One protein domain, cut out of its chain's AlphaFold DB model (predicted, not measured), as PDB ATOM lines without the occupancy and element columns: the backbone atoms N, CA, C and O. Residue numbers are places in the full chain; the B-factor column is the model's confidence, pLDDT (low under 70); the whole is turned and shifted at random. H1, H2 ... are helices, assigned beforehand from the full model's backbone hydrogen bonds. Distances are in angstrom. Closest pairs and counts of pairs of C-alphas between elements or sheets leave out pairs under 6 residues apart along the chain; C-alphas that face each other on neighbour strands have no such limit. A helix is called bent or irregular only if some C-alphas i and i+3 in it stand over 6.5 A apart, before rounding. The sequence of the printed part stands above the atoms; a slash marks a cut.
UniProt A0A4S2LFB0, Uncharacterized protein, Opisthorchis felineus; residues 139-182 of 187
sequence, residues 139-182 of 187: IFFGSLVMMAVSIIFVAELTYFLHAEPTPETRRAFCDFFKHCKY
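AT A GLANCE: This is residues 139 to 182 of the 187 residues of an uncharacterized protein of Opisthorchis felineus (UniProt A0A4S2LFB0). Picture an open, flat V of two helices: the long arm H1, and the shorter arm H2 that folds back from its far end after a tight link. The arms come near each other by the link, at Leu 161 and Arg 170, and spread toward their free ends, with residues 139 to 159 and 174 to 182 standing free. The printed part has 44 residues with two named helices, H1 then H2, and no named strand; its class is all helix. It is only just loose, close to extended, with a radius of gyration of the C-alphas of 13.6 A, and the C-alphas span 40 by 28 by 7 A.

HOW THE PARTS SIT: Start with the longest helix, H1, residues 139 to 163, and look from it to H2, residues 167 to 181. The two are close but not clearly touching, with 1 pair of C-alphas within 8 A. That closest pair is Leu 161 and Arg 170, whose C-alphas are 7.8 A apart. Their lines stand at a shallow tilt of 29 degrees, and they run opposite ways. Their centres are 18.7 A apart. In H1 and H2 every O i to N i+4 pair is within hydrogen-bond range.

IN THESE COORDINATES: Find C-alpha 139 at (27.362, 16.077, 23.363); from there H1 runs 35.6 A to C-alpha 163 at (13.302, 22.294, -8.796). After the link, H2 runs 21.8 A from C-alpha 167 to C-alpha 181 at (2.597, 19.366, 14.482). Neither helix is bent.

THE WHOLE: Look to Ile 139 and Thr 166 for the two C-alphas farthest apart, 40.7 A. The printed part has no cut, and the link from H1 to H2, 3 residues, is tight. Residues 162 to 168 also stand free. In the B-factor column the mean pLDDT of the printed part is 75.3, and residues 160 to 182 of this model are under 70; the mean is 85 in H1 and 64 in H2.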
ATOM      1  N   ILE A 139      28.552  15.221  23.473       93.25
ATOM      2  CA  ILE A 139      27.362  16.077  23.363       93.25
ATOM      3  C   ILE A 139      27.626  17.218  22.377       93.25
ATOM      4  O   ILE A 139      26.796  17.497  21.510       93.25
ATOM      5  N   PHE A 140      28.796  17.851  22.471       95.00
ATOM      6  CA  PHE A 140      29.185  18.926  21.565       95.00
ATOM      7  C   PHE A 140      29.307  18.434  20.119       95.00
ATOM      8  O   PHE A 140      28.701  19.010  19.214       95.00
ATOM      9  N   PHE A 141      30.018  17.328  19.899       95.81
ATOM     10  CA  PHE A 141      30.169  16.733  18.574       95.81
ATOM     11  C   PHE A 141      28.821  16.272  18.000       95.81
ATOM     12  O   PHE A 141      28.515  16.546  16.841       95.81
ATOM     13  N   GLY A 142      27.976  15.645  18.820       94.81
ATOM     14  CA  GLY A 142      26.624  15.247  18.436       94.81
ATOM     15  C   GLY A 142      25.761  16.439  18.023       94.81
ATOM     16  O   GLY A 142      25.085  16.379  16.999       94.81
ATOM     17  N   SER A 143      25.837  17.553  18.755       94.25
ATOM     18  CA  SER A 143      25.142  18.797  18.401       94.25
ATOM     19  C   SER A 143      25.588  19.341  17.039       94.25
ATOM     20  O   SER A 143      24.748  19.692  16.207       94.25
ATOM     21  N   LEU A 144      26.897  19.339  16.760       94.25
ATOM     22  CA  LEU A 144      27.434  19.769  15.464       94.25
ATOM     23  C   LEU A 144      26.951  18.883  14.312       94.25
ATOM     24  O   LEU A 144      26.559  19.401  13.266       94.25
ATOM     25  N   VAL A 145      26.933  17.562  14.508       95.25
ATOM     26  CA  VAL A 145      26.426  16.617  13.503       95.25
ATOM     27  C   VAL A 145      24.936  16.850  13.246       95.25
ATOM     28  O   VAL A 145      24.528  16.954  12.090       95.25
ATOM     29  N   MET A 146      24.124  16.998  14.296       93.38
ATOM     30  CA  MET A 146      22.684  17.248  14.152       93.38
ATOM     31  C   MET A 146      22.395  18.581  13.454       93.38
ATOM     32  O   MET A 146      21.505  18.649  12.603       93.38
ATOM     33  N   MET A 147      23.166  19.627  13.756       93.12
ATOM     34  CA  MET A 147      23.083  20.906  13.047       93.12
ATOM     35  C   MET A 147      23.448  20.757  11.568       93.12
ATOM     36  O   MET A 147      22.708  21.236  10.711       93.12
ATOM     37  N   ALA A 148      24.535  20.051  11.248       92.94
ATOM     38  CA  ALA A 148      24.949  19.823   9.865       92.94
ATOM     39  C   ALA A 148      23.889  19.050   9.067       92.94
ATOM     40  O   ALA A 148      23.524  19.466   7.969       92.94
ATOM     41  N   VAL A 149      23.333  17.977   9.640       90.56
ATOM     42  CA  VAL A 149      22.236  17.214   9.024       90.56
ATOM     43  C   VAL A 149      21.009  18.097   8.817       90.56
ATOM     44  O   VAL A 149      20.409  18.053   7.749       90.56
ATOM     45  N   SER A 150      20.663  18.938   9.793       89.00
ATOM     46  CA  SER A 150      19.526  19.860   9.676       89.00
ATOM     47  C   SER A 150      19.727  20.863   8.539       89.00
ATOM     48  O   SER A 150      18.805  21.106   7.765       89.00
ATOM     49  N   ILE A 151      20.938  21.408   8.390       89.00
ATOM     50  CA  ILE A 151      21.277  22.338   7.304       89.00
ATOM     51  C   ILE A 151      21.200  21.635   5.947       89.00
ATOM     52  O   ILE A 151      20.587  22.175   5.030       89.00
ATOM     53  N   ILE A 152      21.774  20.434   5.820       89.75
ATOM     54  CA  ILE A 152      21.713  19.644   4.580       89.75
ATOM     55  C   ILE A 152      20.262  19.318   4.238       89.75
ATOM     56  O   ILE A 152      19.843  19.524   3.105       89.75
ATOM     57  N   PHE A 153      19.475  18.881   5.221       86.12
ATOM     58  CA  PHE A 153      18.067  18.566   5.025       86.12
ATOM     59  C   PHE A 153      17.289  19.786   4.533       86.12
ATOM     60  O   PHE A 153      16.560  19.674   3.556       86.12
ATOM     61  N   VAL A 154      17.481  20.961   5.144       85.62
ATOM     62  CA  VAL A 154      16.839  22.216   4.712       85.62
ATOM     63  C   VAL A 154      17.328  22.667   3.332       85.62
ATOM     64  O   VAL A 154      16.532  23.174   2.540       85.62
ATOM     65  N   ALA A 155      18.612  22.491   3.019       82.44
ATOM     66  CA  ALA A 155      19.184  22.849   1.724       82.44
ATOM     67  C   ALA A 155      18.631  21.969   0.597       82.44
ATOM     68  O   ALA A 155      18.149  22.501  -0.403       82.44
ATOM     69  N   GLU A 156      18.614  20.649   0.795       81.00
ATOM     70  CA  GLU A 156      17.953  19.690  -0.095       81.00
ATOM     71  C   GLU A 156      16.474  20.047  -0.247       81.00
ATOM     72  O   GLU A 156      15.973  20.161  -1.360       81.00
ATOM     73  N   LEU A 157      15.784  20.352   0.855       71.75
ATOM     74  CA  LEU A 157      14.385  20.773   0.821       71.75
ATOM     75  C   LEU A 157      14.163  22.001  -0.064       71.75
ATOM     76  O   LEU A 157      13.237  22.046  -0.870       71.75
ATOM     77  N   THR A 158      15.013  23.009   0.115       74.56
ATOM     78  CA  THR A 158      14.950  24.276  -0.612       74.56
ATOM     79  C   THR A 158      15.220  24.037  -2.092       74.56
ATOM     80  O   THR A 158      14.523  24.591  -2.941       74.56
ATOM     81  N   TYR A 159      16.174  23.160  -2.406       77.94
ATOM     82  CA  TYR A 159      16.461  22.734  -3.767       77.94
ATOM     83  C   TYR A 159      15.273  21.991  -4.398       77.94
ATOM     84  O   TYR A 159      14.811  22.400  -5.461       77.94
ATOM     85  N   PHE A 160      14.705  20.987  -3.722       69.81
ATOM     86  CA  PHE A 160      13.519  20.252  -4.185       69.81
ATOM     87  C   PHE A 160      12.316  21.177  -4.430       69.81
ATOM     88  O   PHE A 160      11.660  21.089  -5.468       69.81
ATOM     89  N   LEU A 161      12.051  22.120  -3.521       66.62
ATOM     90  CA  LEU A 161      10.962  23.099  -3.652       66.62
ATOM     91  C   LEU A 161      11.145  24.081  -4.817       66.62
ATOM     92  O   LEU A 161      10.142  24.583  -5.340       66.62
ATOM     93  N   HIS A 162      12.396  24.370  -5.188       66.69
ATOM     94  CA  HIS A 162      12.747  25.212  -6.332       66.69
ATOM     95  C   HIS A 162      12.826  24.435  -7.654       66.69
ATOM     96  O   HIS A 162      12.610  25.039  -8.705       66.69
ATOM     97  N   ALA A 163      13.115  23.132  -7.615       66.75
ATOM     98  CA  ALA A 163      13.302  22.294  -8.796       66.75
ATOM     99  C   ALA A 163      12.003  21.640  -9.319       66.75
ATOM    100  O   ALA A 163      11.914  21.392 -10.522       66.75
ATOM    101  N   GLU A 164      10.984  21.386  -8.482       56.09
ATOM    102  CA  GLU A 164       9.730  20.737  -8.919       56.09
ATOM    103  C   GLU A 164       8.557  21.715  -9.188       56.09
ATOM    104  O   GLU A 164       8.157  22.467  -8.291       56.09
ATOM    105  N   PRO A 165       7.915  21.665 -10.378       57.31
ATOM    106  CA  PRO A 165       6.725  22.455 -10.710       57.31
ATOM    107  C   PRO A 165       5.385  21.722 -10.487       57.31
ATOM    108  O   PRO A 165       4.336  22.261 -10.846       57.31
ATOM    109  N   THR A 166       5.362  20.503  -9.934       61.06
ATOM    110  CA  THR A 166       4.121  19.714  -9.794       61.06
ATOM    111  C   THR A 166       3.409  19.961  -8.448       61.06
ATOM    112  O   THR A 166       3.995  19.779  -7.381       61.06
ATOM    113  N   PRO A 167       2.123  20.373  -8.449       62.16
ATOM    114  CA  PRO A 167       1.398  20.801  -7.243       62.16
ATOM    115  C   PRO A 167       1.028  19.661  -6.277       62.16
ATOM    116  O   PRO A 167       0.654  19.930  -5.134       62.16
ATOM    117  N   GLU A 168       1.117  18.404  -6.711       61.53
ATOM    118  CA  GLU A 168       0.738  17.233  -5.910       61.53
ATOM    119  C   GLU A 168       1.795  16.879  -4.855       61.53
ATOM    120  O   GLU A 168       1.445  16.689  -3.686       61.53
ATOM    121  N   THR A 169       3.087  16.920  -5.201       63.19
ATOM    122  CA  THR A 169       4.190  16.671  -4.256       63.19
ATOM    123  C   THR A 169       4.237  17.726  -3.148       63.19
ATOM    124  O   THR A 169       4.413  17.397  -1.976       63.19
ATOM    125  N   ARG A 170       3.965  19.001  -3.481       64.00
ATOM    126  CA  ARG A 170       3.862  20.095  -2.492       64.00
ATOM    127  C   ARG A 170       2.743  19.880  -1.470       64.00
ATOM    128  O   ARG A 170       2.898  20.276  -0.316       64.00
ATOM    129  N   ARG A 171       1.614  19.277  -1.863       66.12
ATOM    130  CA  ARG A 171       0.495  19.001  -0.942       66.12
ATOM    131  C   ARG A 171       0.812  17.849   0.006       66.12
ATOM    132  O   ARG A 171       0.653  18.029   1.209       66.12
ATOM    133  N   ALA A 172       1.336  16.737  -0.515       67.12
ATOM    134  CA  ALA A 172       1.788  15.610   0.310       67.12
ATOM    135  C   ALA A 172       2.850  16.049   1.337       67.12
ATOM    136  O   ALA A 172       2.823  15.641   2.497       67.12
ATOM    137  N   PHE A 173       3.731  16.965   0.930       65.00
ATOM    138  CA  PHE A 173       4.740  17.565   1.793       65.00
ATOM    139  C   PHE A 173       4.144  18.447   2.907       65.00
ATOM    140  O   PHE A 173       4.470  18.277   4.081       65.00
ATOM    141  N   CYS A 174       3.223  19.358   2.576       66.75
ATOM    142  CA  CYS A 174       2.525  20.167   3.582       66.75
ATOM    143  C   CYS A 174       1.723  19.312   4.576       66.75
ATOM    144  O   CYS A 174       1.619  19.677   5.750       66.75
ATOM    145  N   ASP A 175       1.170  18.182   4.137       67.94
ATOM    146  CA  ASP A 175       0.425  17.277   5.012       67.94
ATOM    147  C   ASP A 175       1.339  16.457   5.941       67.94
ATOM    148  O   ASP A 175       0.968  16.244   7.100       67.94
ATOM    149  N   PHE A 176       2.568  16.121   5.520       67.69
ATOM    150  CA  PHE A 176       3.589  15.526   6.398       67.69
ATOM    151  C   PHE A 176       3.933  16.447   7.582       67.69
ATOM    152  O   PHE A 176       3.896  16.028   8.740       67.69
ATOM    153  N   PHE A 177       4.167  17.740   7.330       65.75
ATOM    154  CA  PHE A 177       4.461  18.704   8.403       65.75
ATOM    155  C   PHE A 177       3.248  19.012   9.293       65.75
ATOM    156  O   PHE A 177       3.423  19.305  10.478       65.75
ATOM    157  N   LYS A 178       2.016  18.906   8.776       63.75
ATOM    158  CA  LYS A 178       0.809  18.968   9.621       63.75
ATOM    159  C   LYS A 178       0.718  17.775  10.571       63.75
ATOM    160  O   LYS A 178       0.344  17.978  11.723       63.75
ATOM    161  N   HIS A 179       1.089  16.576  10.120       60.47
ATOM    162  CA  HIS A 179       1.134  15.381  10.971       60.47
ATOM    163  C   HIS A 179       2.232  15.460  12.041       60.47
ATOM    164  O   HIS A 179       2.027  14.990  13.152       60.47
ATOM    165  N   CYS A 180       3.362  16.123  11.775       59.31
ATOM    166  CA  CYS A 180       4.381  16.351  12.808       59.31
ATOM    167  C   CYS A 180       3.976  17.396  13.865       59.31
ATOM    168  O   CYS A 180       4.544  17.408  14.956       59.31
ATOM    169  N   LYS A 181       3.021  18.291  13.565       55.03
ATOM    170  CA  LYS A 181       2.597  19.366  14.482       55.03
ATOM    171  C   LYS A 181       1.599  18.898  15.549       55.03
ATOM    172  O   LYS A 181       1.493  19.532  16.595       55.03
ATOM    173  N   TYR A 182       0.895  17.799  15.294       52.47
ATOM    174  CA  TYR A 182      -0.028  17.180  16.237       52.47
ATOM    175  C   TYR A 182       0.421  15.736  16.455       52.47
ATOM    176  O   TYR A 182       0.130  14.896  15.604       52.47
TER     177      TYR A 182